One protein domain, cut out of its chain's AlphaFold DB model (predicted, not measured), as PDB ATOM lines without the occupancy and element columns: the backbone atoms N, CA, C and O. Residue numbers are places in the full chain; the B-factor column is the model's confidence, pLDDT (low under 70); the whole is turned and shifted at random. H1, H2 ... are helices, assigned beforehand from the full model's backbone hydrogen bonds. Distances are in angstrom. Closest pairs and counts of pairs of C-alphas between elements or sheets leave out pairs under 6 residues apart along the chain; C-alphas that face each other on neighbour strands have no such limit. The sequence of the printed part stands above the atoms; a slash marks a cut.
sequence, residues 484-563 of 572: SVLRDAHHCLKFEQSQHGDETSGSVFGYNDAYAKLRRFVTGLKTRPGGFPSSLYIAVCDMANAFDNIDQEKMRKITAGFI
ATOM      1  N   SER A 484     -38.095  26.145  57.502       82.44
ATOM      2  CA  SER A 484     -37.665  26.279  58.897       82.44
ATOM      3  C   SER A 484     -36.478  25.369  59.196       82.44
ATOM      4  O   SER A 484     -35.566  25.795  59.893       82.44
ATOM      5  N   VAL A 485     -36.469  24.152  58.642       82.44
ATOM      6  CA  VAL A 485     -35.353  23.200  58.788       82.44
ATOM      7  C   VAL A 485     -34.099  23.715  58.078       82.44
ATOM      8  O   VAL A 485     -33.006  23.639  58.624       82.44
ATOM      9  N   LEU A 486     -34.255  24.290  56.884       84.50
ATOM     10  CA  LEU A 486     -33.143  24.801  56.076       84.50
ATOM     11  C   LEU A 486     -32.705  26.224  56.446       84.50
ATOM     12  O   LEU A 486     -31.789  26.749  55.819       84.50
ATOM     13  N   ARG A 487     -33.344  26.875  57.425       85.94
ATOM     14  CA  ARG A 487     -33.080  28.287  57.745       85.94
ATOM     15  C   ARG A 487     -31.644  28.516  58.195       85.94
ATOM     16  O   ARG A 487     -30.984  29.408  57.673       85.94
ATOM     17  N   ASP A 488     -31.179  27.695  59.132       85.69
ATOM     18  CA  ASP A 488     -29.841  27.830  59.700       85.69
ATOM     19  C   ASP A 488     -28.784  27.545  58.614       85.69
ATOM     20  O   ASP A 488     -27.894  28.361  58.397       85.69
ATOM     21  N   ALA A 489     -28.969  26.485  57.815       84.44
ATOM     22  CA  ALA A 489     -28.105  26.182  56.669       84.44
ATOM     23  C   ALA A 489     -28.082  27.312  55.622       84.44
ATOM     24  O   ALA A 489     -27.025  27.678  55.115       84.44
ATOM     25  N   HIS A 490     -29.238  27.909  55.320       85.06
ATOM     26  CA  HIS A 490     -29.331  29.050  54.413       85.06
ATOM     27  C   HIS A 490     -28.586  30.277  54.958       85.06
ATOM     28  O   HIS A 490     -27.959  30.994  54.181       85.06
ATOM     29  N   HIS A 491     -28.622  30.524  56.272       86.38
ATOM     30  CA  HIS A 491     -27.862  31.613  56.890       86.38
ATOM     31  C   HIS A 491     -26.352  31.374  56.795       86.38
ATOM     32  O   HIS A 491     -25.637  32.300  56.415       86.38
ATOM     33  N   CYS A 492     -25.882  30.149  57.051       85.12
ATOM     34  CA  CYS A 492     -24.468  29.797  56.893       85.12
ATOM     35  C   CYS A 492     -23.996  30.011  55.449       85.12
ATOM     36  O   CYS A 492     -22.992  30.677  55.218       85.12
ATOM     37  N   LEU A 493     -24.771  29.543  54.463       83.31
ATOM     38  CA  LEU A 493     -24.445  29.743  53.047       83.31
ATOM     39  C   LEU A 493     -24.420  31.226  52.656       83.31
ATOM     40  O   LEU A 493     -23.558  31.641  51.887       83.31
ATOM     41  N   LYS A 494     -25.338  32.037  53.194       83.06
ATOM     42  CA  LYS A 494     -25.344  33.490  52.968       83.06
ATOM     43  C   LYS A 494     -24.135  34.185  53.591       83.06
ATOM     44  O   LYS A 494     -23.647  35.166  53.036       83.06
ATOM     45  N   PHE A 495     -23.692  33.710  54.752       84.12
ATOM     46  CA  PHE A 495     -22.508  34.230  55.420       84.12
ATOM     47  C   PHE A 495     -21.255  33.923  54.599       84.12
ATOM     48  O   PHE A 495     -20.554  34.859  54.218       84.12
ATOM     49  N   GLU A 496     -21.044  32.664  54.220       83.12
ATOM     50  CA  GLU A 496     -19.926  32.262  53.356       83.12
ATOM     51  C   GLU A 496     -19.953  33.026  52.024       83.12
ATOM     52  O   GLU A 496     -18.954  33.597  51.594       83.12
ATOM     53  N   GLN A 497     -21.131  33.193  51.423       79.94
ATOM     54  CA  GLN A 497     -21.301  34.017  50.225       79.94
ATOM     55  C   GLN A 497     -20.815  35.463  50.401       79.94
ATOM     56  O   GLN A 497     -20.246  36.025  49.467       79.94
ATOM     57  N   SER A 498     -21.026  36.073  51.568       78.94
ATOM     58  CA  SER A 498     -20.539  37.431  51.837       78.94
ATOM     59  C   SER A 498     -19.014  37.505  51.976       78.94
ATOM     60  O   SER A 498     -18.437  38.548  51.672       78.94
ATOM     61  N   GLN A 499     -18.369  36.405  52.378       77.69
ATOM     62  CA  GLN A 499     -16.912  36.291  52.484       77.69
ATOM     63  C   GLN A 499     -16.259  35.955  51.129       77.69
ATOM     64  O   GLN A 499     -15.169  36.432  50.825       77.69
ATOM     65  N   HIS A 500     -16.942  35.191  50.269       70.44
ATOM     66  CA  HIS A 500     -16.475  34.736  48.947       70.44
ATOM     67  C   HIS A 500     -16.739  35.736  47.793       70.44
ATOM     68  O   HIS A 500     -17.007  35.340  46.653       70.44
ATOM     69  N   GLY A 501     -16.665  37.043  48.065       62.00
ATOM     70  CA  GLY A 501     -17.092  38.113  47.145       62.00
ATOM     71  C   GLY A 501     -16.488  38.095  45.727       62.00
ATOM     72  O   GLY A 501     -17.126  38.605  44.804       62.00
ATOM     73  N   ASP A 502     -15.322  37.473  45.522       59.94
ATOM     74  CA  ASP A 502     -14.624  37.454  44.226       59.94
ATOM     75  C   ASP A 502     -14.905  36.207  43.359       59.94
ATOM     76  O   ASP A 502     -14.967  36.312  42.130       59.94
ATOM     77  N   GLU A 503     -15.174  35.040  43.956       59.97
ATOM     78  CA  GLU A 503     -15.397  33.779  43.215       59.97
ATOM     79  C   GLU A 503     -16.785  33.716  42.552       59.97
ATOM     80  O   GLU A 503     -16.981  33.043  41.542       59.97
ATOM     81  N   THR A 504     -17.755  34.476  43.071       61.25
ATOM     82  CA  THR A 504     -19.124  34.577  42.524       61.25
ATOM     83  C   THR A 504     -19.343  35.840  41.686       61.25
ATOM     84  O   THR A 504     -20.483  36.244  41.430       61.25
ATOM     85  N   SER A 505     -18.265  36.482  41.226       56.84
ATOM     86  CA  SER A 505     -18.298  37.778  40.535       56.84
ATOM     87  C   SER A 505     -19.260  37.825  39.336       56.84
ATOM     88  O   SER A 505     -19.933  38.842  39.154       56.84
ATOM     89  N   GLY A 506     -19.446  36.717  38.608       63.88
ATOM     90  CA  GLY A 506     -20.400  36.604  37.494       63.88
ATOM     91  C   GLY A 506     -21.868  36.333  37.867       63.88
ATOM     92  O   GLY A 506     -22.748  36.563  37.041       63.88
ATOM     93  N   SER A 507     -22.165  35.875  39.088       76.25
ATOM     94  CA  SER A 507     -23.533  35.537  39.519       76.25
ATOM     95  C   SER A 507     -24.193  36.705  40.242       76.25
ATOM     96  O   SER A 507     -23.587  37.312  41.116       76.25
ATOM     97  N   VAL A 508     -25.442  37.019  39.914       75.81
ATOM     98  CA  VAL A 508     -26.168  38.158  40.488       75.81
ATOM     99  C   VAL A 508     -27.238  37.671  41.457       75.81
ATOM    100  O   VAL A 508     -28.144  36.931  41.068       75.81
ATOM    101  N   PHE A 509     -27.183  38.134  42.705       76.44
ATOM    102  CA  PHE A 509     -28.131  37.739  43.748       76.44
ATOM    103  C   PHE A 509     -29.082  38.891  44.094       76.44
ATOM    104  O   PHE A 509     -28.986  39.547  45.130       76.44
ATOM    105  N   GLY A 510     -30.035  39.127  43.191       80.69
ATOM    106  CA  GLY A 510     -31.078  40.146  43.329       80.69
ATOM    107  C   GLY A 510     -30.757  41.473  42.636       80.69
ATOM    108  O   GLY A 510     -29.646  41.720  42.172       80.69
ATOM    109  N   TYR A 511     -31.760  42.352  42.559       83.62
ATOM    110  CA  TYR A 511     -31.685  43.584  41.763       83.62
ATOM    111  C   TYR A 511     -30.627  44.582  42.249       83.62
ATOM    112  O   TYR A 511     -29.987  45.243  41.435       83.62
ATOM    113  N   ASN A 512     -30.410  44.675  43.564       85.19
ATOM    114  CA  ASN A 512     -29.419  45.596  44.128       85.19
ATOM    115  C   ASN A 512     -27.986  45.183  43.765       85.19
ATOM    116  O   ASN A 512     -27.176  46.036  43.411       85.19
ATOM    117  N   ASP A 513     -27.693  43.882  43.813       82.25
ATOM    118  CA  ASP A 513     -26.397  43.334  43.403       82.25
ATOM    119  C   ASP A 513     -26.199  43.476  41.884       82.25
ATOM    120  O   ASP A 513     -25.146  43.921  41.428       82.25
ATOM    121  N   ALA A 514     -27.261  43.236  41.100       86.44
ATOM    122  CA  ALA A 514     -27.267  43.452  39.650       86.44
ATOM    123  C   ALA A 514     -26.838  44.881  39.305       86.44
ATOM    124  O   ALA A 514     -25.940  45.107  38.491       86.44
ATOM    125  N   TYR A 515     -27.468  45.850  39.971       87.44
ATOM    126  CA  TYR A 515     -27.184  47.263  39.786       87.44
ATOM    127  C   TYR A 515     -25.761  47.618  40.224       87.44
ATOM    128  O   TYR A 515     -25.061  48.328  39.502       87.44
ATOM    129  N   ALA A 516     -25.305  47.113  41.372       85.56
ATOM    130  CA  ALA A 516     -23.958  47.372  41.872       85.56
ATOM    131  C   ALA A 516     -22.879  46.875  40.894       85.56
ATOM    132  O   ALA A 516     -21.956  47.627  40.561       85.56
ATOM    133  N   LYS A 517     -23.018  45.647  40.380       85.50
ATOM    134  CA  LYS A 517     -22.086  45.054  39.407       85.50
ATOM    135  C   LYS A 517     -22.131  45.769  38.058       85.50
ATOM    136  O   LYS A 517     -21.077  46.125  37.525       85.50
ATOM    137  N   LEU A 518     -23.325  46.079  37.550       87.56
ATOM    138  CA  LEU A 518     -23.487  46.828  36.303       87.56
ATOM    139  C   LEU A 518     -22.897  48.238  36.410       87.56
ATOM    140  O   LEU A 518     -22.193  48.686  35.507       87.56
ATOM    141  N   ARG A 519     -23.113  48.929  37.537       87.69
ATOM    142  CA  ARG A 519     -22.534  50.254  37.791       87.69
ATOM    143  C   ARG A 519     -21.008  50.199  37.778       87.69
ATOM    144  O   ARG A 519     -20.391  51.061  37.151       87.69
ATOM    145  N   ARG A 520     -20.399  49.204  38.439       86.69
ATOM    146  CA  ARG A 520     -18.936  49.002  38.426       86.69
ATOM    147  C   ARG A 520     -18.423  48.772  37.003       86.69
ATOM    148  O   ARG A 520     -17.475  49.439  36.602       86.69
ATOM    149  N   PHE A 521     -19.088  47.916  36.230       86.06
ATOM    150  CA  PHE A 521     -18.735  47.640  34.835       86.06
ATOM    151  C   PHE A 521     -18.814  48.891  33.948       86.06
ATOM    152  O   PHE A 521     -17.840  49.243  33.287       86.06
ATOM    153  N   VAL A 522     -19.932  49.623  33.990       86.94
ATOM    154  CA  VAL A 522     -20.122  50.854  33.203       86.94
ATOM    155  C   VAL A 522     -19.123  51.938  33.607       86.94
ATOM    156  O   VAL A 522     -18.616  52.653  32.748       86.94
ATOM    157  N   THR A 523     -18.812  52.061  34.899       86.50
ATOM    158  CA  THR A 523     -17.800  53.018  35.375       86.50
ATOM    159  C   THR A 523     -16.417  52.638  34.852       86.50
ATOM    160  O   THR A 523     -15.732  53.500  34.311       86.50
ATOM    161  N   GLY A 524     -16.053  51.352  34.903       84.88
ATOM    162  CA  GLY A 524     -14.801  50.841  34.338       84.88
ATOM    163  C   GLY A 524     -14.676  51.067  32.828       84.88
ATOM    164  O   GLY A 524     -13.591  51.374  32.340       84.88
ATOM    165  N   LEU A 525     -15.782  50.983  32.082       85.06
ATOM    166  CA  LEU A 525     -15.805  51.317  30.653       85.06
ATOM    167  C   LEU A 525     -15.609  52.814  30.388       85.06
ATOM    168  O   LEU A 525     -15.010  53.171  29.380       85.06
ATOM    169  N   LYS A 526     -16.088  53.689  31.279       81.50
ATOM    170  CA  LYS A 526     -15.907  55.145  31.158       81.50
ATOM    171  C   LYS A 526     -14.490  55.601  31.506       81.50
ATOM    172  O   LYS A 526     -14.030  56.589  30.951       81.50
ATOM    173  N   THR A 527     -13.810  54.903  32.415       82.31
ATOM    174  CA  THR A 527     -12.449  55.242  32.870       82.31
ATOM    175  C   THR A 527     -11.342  54.623  32.014       82.31
ATOM    176  O   THR A 527     -10.166  54.807  32.318       82.31
ATOM    177  N   ARG A 528     -11.681  53.856  30.968       80.12
ATOM    178  CA  ARG A 528     -10.690  53.242  30.076       80.12
ATOM    179  C   ARG A 528      -9.958  54.308  29.240       80.12
ATOM    180  O   ARG A 528     -10.616  55.199  28.696       80.12
ATOM    181  N   PRO A 529      -8.625  54.204  29.078       63.78
ATOM    182  CA  PRO A 529      -7.885  55.046  28.143       63.78
ATOM    183  C   PRO A 529      -8.361  54.718  26.719       63.78
ATOM    184  O   PRO A 529      -8.152  53.610  26.233       63.78
ATOM    185  N   GLY A 530      -9.096  55.648  26.104       70.62
ATOM    186  CA  GLY A 530      -9.837  55.432  24.850       70.62
ATOM    187  C   GLY A 530     -11.334  55.765  24.925       70.62
ATOM    188  O   GLY A 530     -11.997  55.784  23.892       70.62
ATOM    189  N   GLY A 531     -11.861  56.083  26.114       69.94
ATOM    190  CA  GLY A 531     -13.257  56.489  26.299       69.94
ATOM    191  C   GLY A 531     -14.247  55.319  26.280       69.94
ATOM    192  O   GLY A 531     -13.871  54.148  26.339       69.94
ATOM    193  N   PHE A 532     -15.542  55.642  26.240       77.44
ATOM    194  CA  PHE A 532     -16.599  54.632  26.198       77.44
ATOM    195  C   PHE A 532     -16.590  53.914  24.835       77.44
ATOM    196  O   PHE A 532     -16.511  54.592  23.809       77.44
ATOM    197  N   PRO A 533     -16.683  52.571  24.788       79.56
ATOM    198  CA  PRO A 533     -16.654  51.835  23.528       79.56
ATOM    199  C   PRO A 533     -17.810  52.251  22.611       79.56
ATOM    200  O   PRO A 533     -18.946  52.409  23.056       79.56
ATOM    201  N   SER A 534     -17.526  52.381  21.317       75.75
ATOM    202  CA  SER A 534     -18.484  52.790  20.280       75.75
ATOM    203  C   SER A 534     -19.567  51.743  19.983       75.75
ATOM    204  O   SER A 534     -20.607  52.086  19.429       75.75
ATOM    205  N   SER A 535     -19.367  50.485  20.391       80.62
ATOM    206  CA  SER A 535     -20.366  49.416  20.286       80.62
ATOM    207  C   SER A 535     -20.390  48.552  21.546       80.62
ATOM    208  O   SER A 535     -19.351  48.040  21.971       80.62
ATOM    209  N   LEU A 536     -21.582  48.344  22.107       85.12
ATOM    210  CA  LEU A 536     -21.841  47.399  23.191       85.12
ATOM    211  C   LEU A 536     -22.787  46.312  22.676       85.12
ATOM    212  O   LEU A 536     -23.820  46.622  22.087       85.12
ATOM    213  N   TYR A 537     -22.452  45.051  22.934       87.94
ATOM    214  CA  TYR A 537     -23.287  43.909  22.581       87.94
ATOM    215  C   TYR A 537     -23.892  43.310  23.847       87.94
ATOM    216  O   TYR A 537     -23.211  43.171  24.863       87.94
ATOM    217  N   ILE A 538     -25.173  42.954  23.782       88.44
ATOM    218  CA  ILE A 538     -25.892  42.290  24.870       88.44
ATOM    219  C   ILE A 538     -26.447  40.985  24.312       88.44
ATOM    220  O   ILE A 538     -27.212  40.997  23.351       88.44
ATOM    221  N   ALA A 539     -26.069  39.868  24.926       91.38
ATOM    222  CA  ALA A 539     -26.665  38.568  24.663       91.38
ATOM    223  C   ALA A 539     -27.655  38.245  25.786       91.38
ATOM    224  O   ALA A 539     -27.296  38.281  26.963       91.38
ATOM    225  N   VAL A 540     -28.897  37.934  25.420       91.94
ATOM    226  CA  VAL A 540     -29.923  37.472  26.360       91.94
ATOM    227  C   VAL A 540     -30.128  35.984  26.121       91.94
ATOM    228  O   VAL A 540     -30.471  35.576  25.016       91.94
ATOM    229  N   CYS A 541     -29.892  35.179  27.154       89.62
ATOM    230  CA  CYS A 541     -30.060  33.732  27.114       89.62
ATOM    231  C   CYS A 541     -31.039  33.320  28.215       89.62
ATOM    232  O   CYS A 541     -30.849  33.696  29.372       89.62
ATOM    233  N   ASP A 542     -32.080  32.569  27.850       86.75
ATOM    234  CA  ASP A 542     -33.024  31.987  28.802       86.75
ATOM    235  C   ASP A 542     -32.700  30.502  29.008       86.75
ATOM    236  O   ASP A 542     -32.579  29.736  28.048       86.75
ATOM    237  N   MET A 543     -32.547  30.093  30.267       84.50
ATOM    238  CA  MET A 543     -32.263  28.707  30.631       84.50
ATOM    239  C   MET A 543     -33.568  27.973  30.937       84.50
ATOM    240  O   MET A 543     -34.168  28.130  32.005       84.50
ATOM    241  N   ALA A 544     -33.987  27.111  30.011       79.62
ATOM    242  CA  ALA A 544     -35.160  26.269  30.203       79.62
ATOM    243  C   ALA A 544     -34.945  25.262  31.349       79.62
ATOM    244  O   ALA A 544     -33.920  24.586  31.426       79.62
ATOM    245  N   ASN A 545     -35.947  25.144  32.228       76.38
ATOM    246  CA  ASN A 545     -36.014  24.147  33.305       76.38
ATOM    247  C   ASN A 545     -34.742  24.052  34.171       76.38
ATOM    248  O   ASN A 545     -34.317  22.968  34.560       76.38
ATOM    249  N   ALA A 546     -34.152  25.203  34.512       83.06
ATOM    250  CA  ALA A 546     -32.910  25.269  35.283       83.06
ATOM    251  C   ALA A 546     -32.949  24.481  36.608       83.06
ATOM    252  O   ALA A 546     -31.931  23.934  37.005       83.06
ATOM    253  N   PHE A 547     -34.111  24.393  37.270       81.81
ATOM    254  CA  PHE A 547     -34.276  23.622  38.510       81.81
ATOM    255  C   PHE A 547     -34.361  22.106  38.298       81.81
ATOM    256  O   PHE A 547     -33.986  21.354  39.193       81.81
ATOM    257  N   ASP A 548     -34.836  21.663  37.135       80.88
ATOM    258  CA  ASP A 548     -35.031  20.241  36.834       80.88
ATOM    259  C   ASP A 548     -33.736  19.606  36.303       80.88
ATOM    260  O   ASP A 548     -33.486  18.425  36.515       80.88
ATOM    261  N   ASN A 549     -32.877  20.415  35.675       81.81
ATOM    262  CA  ASN A 549     -31.598  19.998  35.095       81.81
ATOM    263  C   ASN A 549     -30.413  20.086  36.077       81.81
ATOM    264  O   ASN A 549     -29.253  20.052  35.662       81.81
ATOM    265  N   ILE A 550     -30.677  20.230  37.378       84.75
ATOM    266  CA  ILE A 550     -29.615  20.299  38.383       84.75
ATOM    267  C   ILE A 550     -29.070  18.895  38.651       84.75
ATOM    268  O   ILE A 550     -29.734  18.052  39.253       84.75
ATOM    269  N   ASP A 551     -27.806  18.684  38.291       85.56
ATOM    270  CA  ASP A 551     -27.034  17.519  38.714       85.56
ATOM    271  C   ASP A 551     -26.755  17.598  40.225       85.56
ATOM    272  O   ASP A 551     -25.928  18.389  40.696       85.56
ATOM    273  N   GLN A 552     -27.479  16.778  40.991       85.62
ATOM    274  CA  GLN A 552     -27.420  16.765  42.454       85.62
ATOM    275  C   GLN A 552     -26.030  16.391  42.979       85.62
ATOM    276  O   GLN A 552     -25.607  16.908  44.015       85.62
ATOM    277  N   GLU A 553     -25.295  15.534  42.268       87.75
ATOM    278  CA  GLU A 553     -23.974  15.088  42.705       87.75
ATOM    279  C   GLU A 553     -22.935  16.190  42.518       87.75
ATOM    280  O   GLU A 553     -22.117  16.446  43.409       87.75
ATOM    281  N   LYS A 554     -23.002  16.907  41.391       87.75
ATOM    282  CA  LYS A 554     -22.175  18.102  41.186       87.75
ATOM    283  C   LYS A 554     -22.523  19.201  42.182       87.75
ATOM    284  O   LYS A 554     -21.609  19.778  42.766       87.75
ATOM    285  N   MET A 555     -23.810  19.456  42.428       87.81
ATOM    286  CA  MET A 555     -24.242  20.435  43.431       87.81
ATOM    287  C   MET A 555     -23.662  20.098  44.806       87.81
ATOM    288  O   MET A 555     -23.072  20.965  45.443       87.81
ATOM    289  N   ARG A 556     -23.754  18.835  45.236       87.19
ATOM    290  CA  ARG A 556     -23.208  18.379  46.519       87.19
ATOM    291  C   ARG A 556     -21.703  18.635  46.630       87.19
ATOM    292  O   ARG A 556     -21.257  19.126  47.662       87.19
ATOM    293  N   LYS A 557     -20.935  18.350  45.573       88.56
ATOM    294  CA  LYS A 557     -19.485  18.614  45.525       88.56
ATOM    295  C   LYS A 557     -19.165  20.105  45.606       88.56
ATOM    296  O   LYS A 557     -18.272  20.488  46.355       88.56
ATOM    297  N   ILE A 558     -19.910  20.939  44.879       86.38
ATOM    298  CA  ILE A 558     -19.737  22.398  44.904       86.38
ATOM    299  C   ILE A 558     -20.052  22.941  46.298       86.38
ATOM    300  O   ILE A 558     -19.259  23.694  46.849       86.38
ATOM    301  N   THR A 559     -21.172  22.534  46.899       84.12
ATOM    302  CA  THR A 559     -21.545  22.982  48.246       84.12
ATOM    303  C   THR A 559     -20.536  22.523  49.298       84.12
ATOM    304  O   THR A 559     -20.204  23.303  50.181       84.12
ATOM    305  N   ALA A 560     -20.007  21.301  49.186       84.56
ATOM    306  CA  ALA A 560     -18.975  20.802  50.093       84.56
ATOM    307  C   ALA A 560     -17.655  21.583  49.981       84.56
ATOM    308  O   ALA A 560     -17.015  21.821  50.995       84.56
ATOM    309  N   GLY A 561     -17.260  22.003  48.773       81.94
ATOM    310  CA  GLY A 561     -16.079  22.853  48.578       81.94
ATOM    311  C   GLY A 561     -16.300  24.328  48.935       81.94
ATOM    312  O   GLY A 561     -15.335  25.063  49.110       81.94
ATOM    313  N   PHE A 562     -17.558  24.764  49.022       81.19
ATOM    314  CA  PHE A 562     -17.929  26.146  49.319       81.19
ATOM    315  C   PHE A 562     -17.972  26.453  50.821       81.19
ATOM    316  O   PHE A 562     -17.724  27.582  51.220       81.19
ATOM    317  N   ILE A 563     -18.306  25.466  51.656       81.94
ATOM    318  CA  ILE A 563     -18.351  25.629  53.113       81.94
ATOM    319  C   ILE A 563     -16.935  25.418  53.660       81.94
ATOM    320  O   ILE A 563     -16.393  24.321  53.526       81.94
TER     321      ILE A 563
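What this domain is: This is residues 484 to 563 of the 572 residues of the protein "Telomerase reverse transcriptase" of Chara braunii (UniProt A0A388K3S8). What shape do these atoms make? They make a loose, open frame round an empty middle: H2 and H1 follow one another along the longest axis, running in much the same direction, and the long link of residues 527 to 551 sweeps back to H3, whose end comes near H1. No helix touches another. What is the make-up? The printed part has 80 residues with three named helices, in the order H1, H2, H3, and no named strand; the class is all helix. How compact is it? It is only just loose, close to extended, with a radius of gyration of the C-alphas of 17.2 A and spans of 51 by 30 by 22 A.

How they stand to each other: What is near H2, residues 511 to 526? It is apart from H1, residues 487 to 499, and from H3, residues 552 to 562. How do H1 and H3 stand? They are close but not clearly touching, and their closest C-alphas, those of Glu 496 and Phe 562, are 7.6 A apart. They run the same way at a steep tilt of 57 degrees. Are the helix backbones whole? In H1, H2 and H3 every O i to N i+4 pair is within hydrogen-bond range.

Where its parts are: Where is the longest helix? H2 runs 22.3 A from C-alpha 511 at (-31.685, 43.584, 41.763) to C-alpha 526. Where are the others? H1 begins at C-alpha 487, at (-33.080, 28.287, 57.745), and is 18.8 A long. H3 is 15.0 A long and ends at C-alpha 562, at (-17.929, 26.146, 49.319).

The domain as a whole: How far does it reach? The two C-alphas farthest apart, those of Val 485 and Gly 530, are 53.3 A apart. Which links are long? H1 to H2, with 11 residues between them, and H2 to H3, with 25, are long links, and the printed part has no cut. Where is confidence low? The pLDDT is under 70 at residues 501 to 506, 529 and 531.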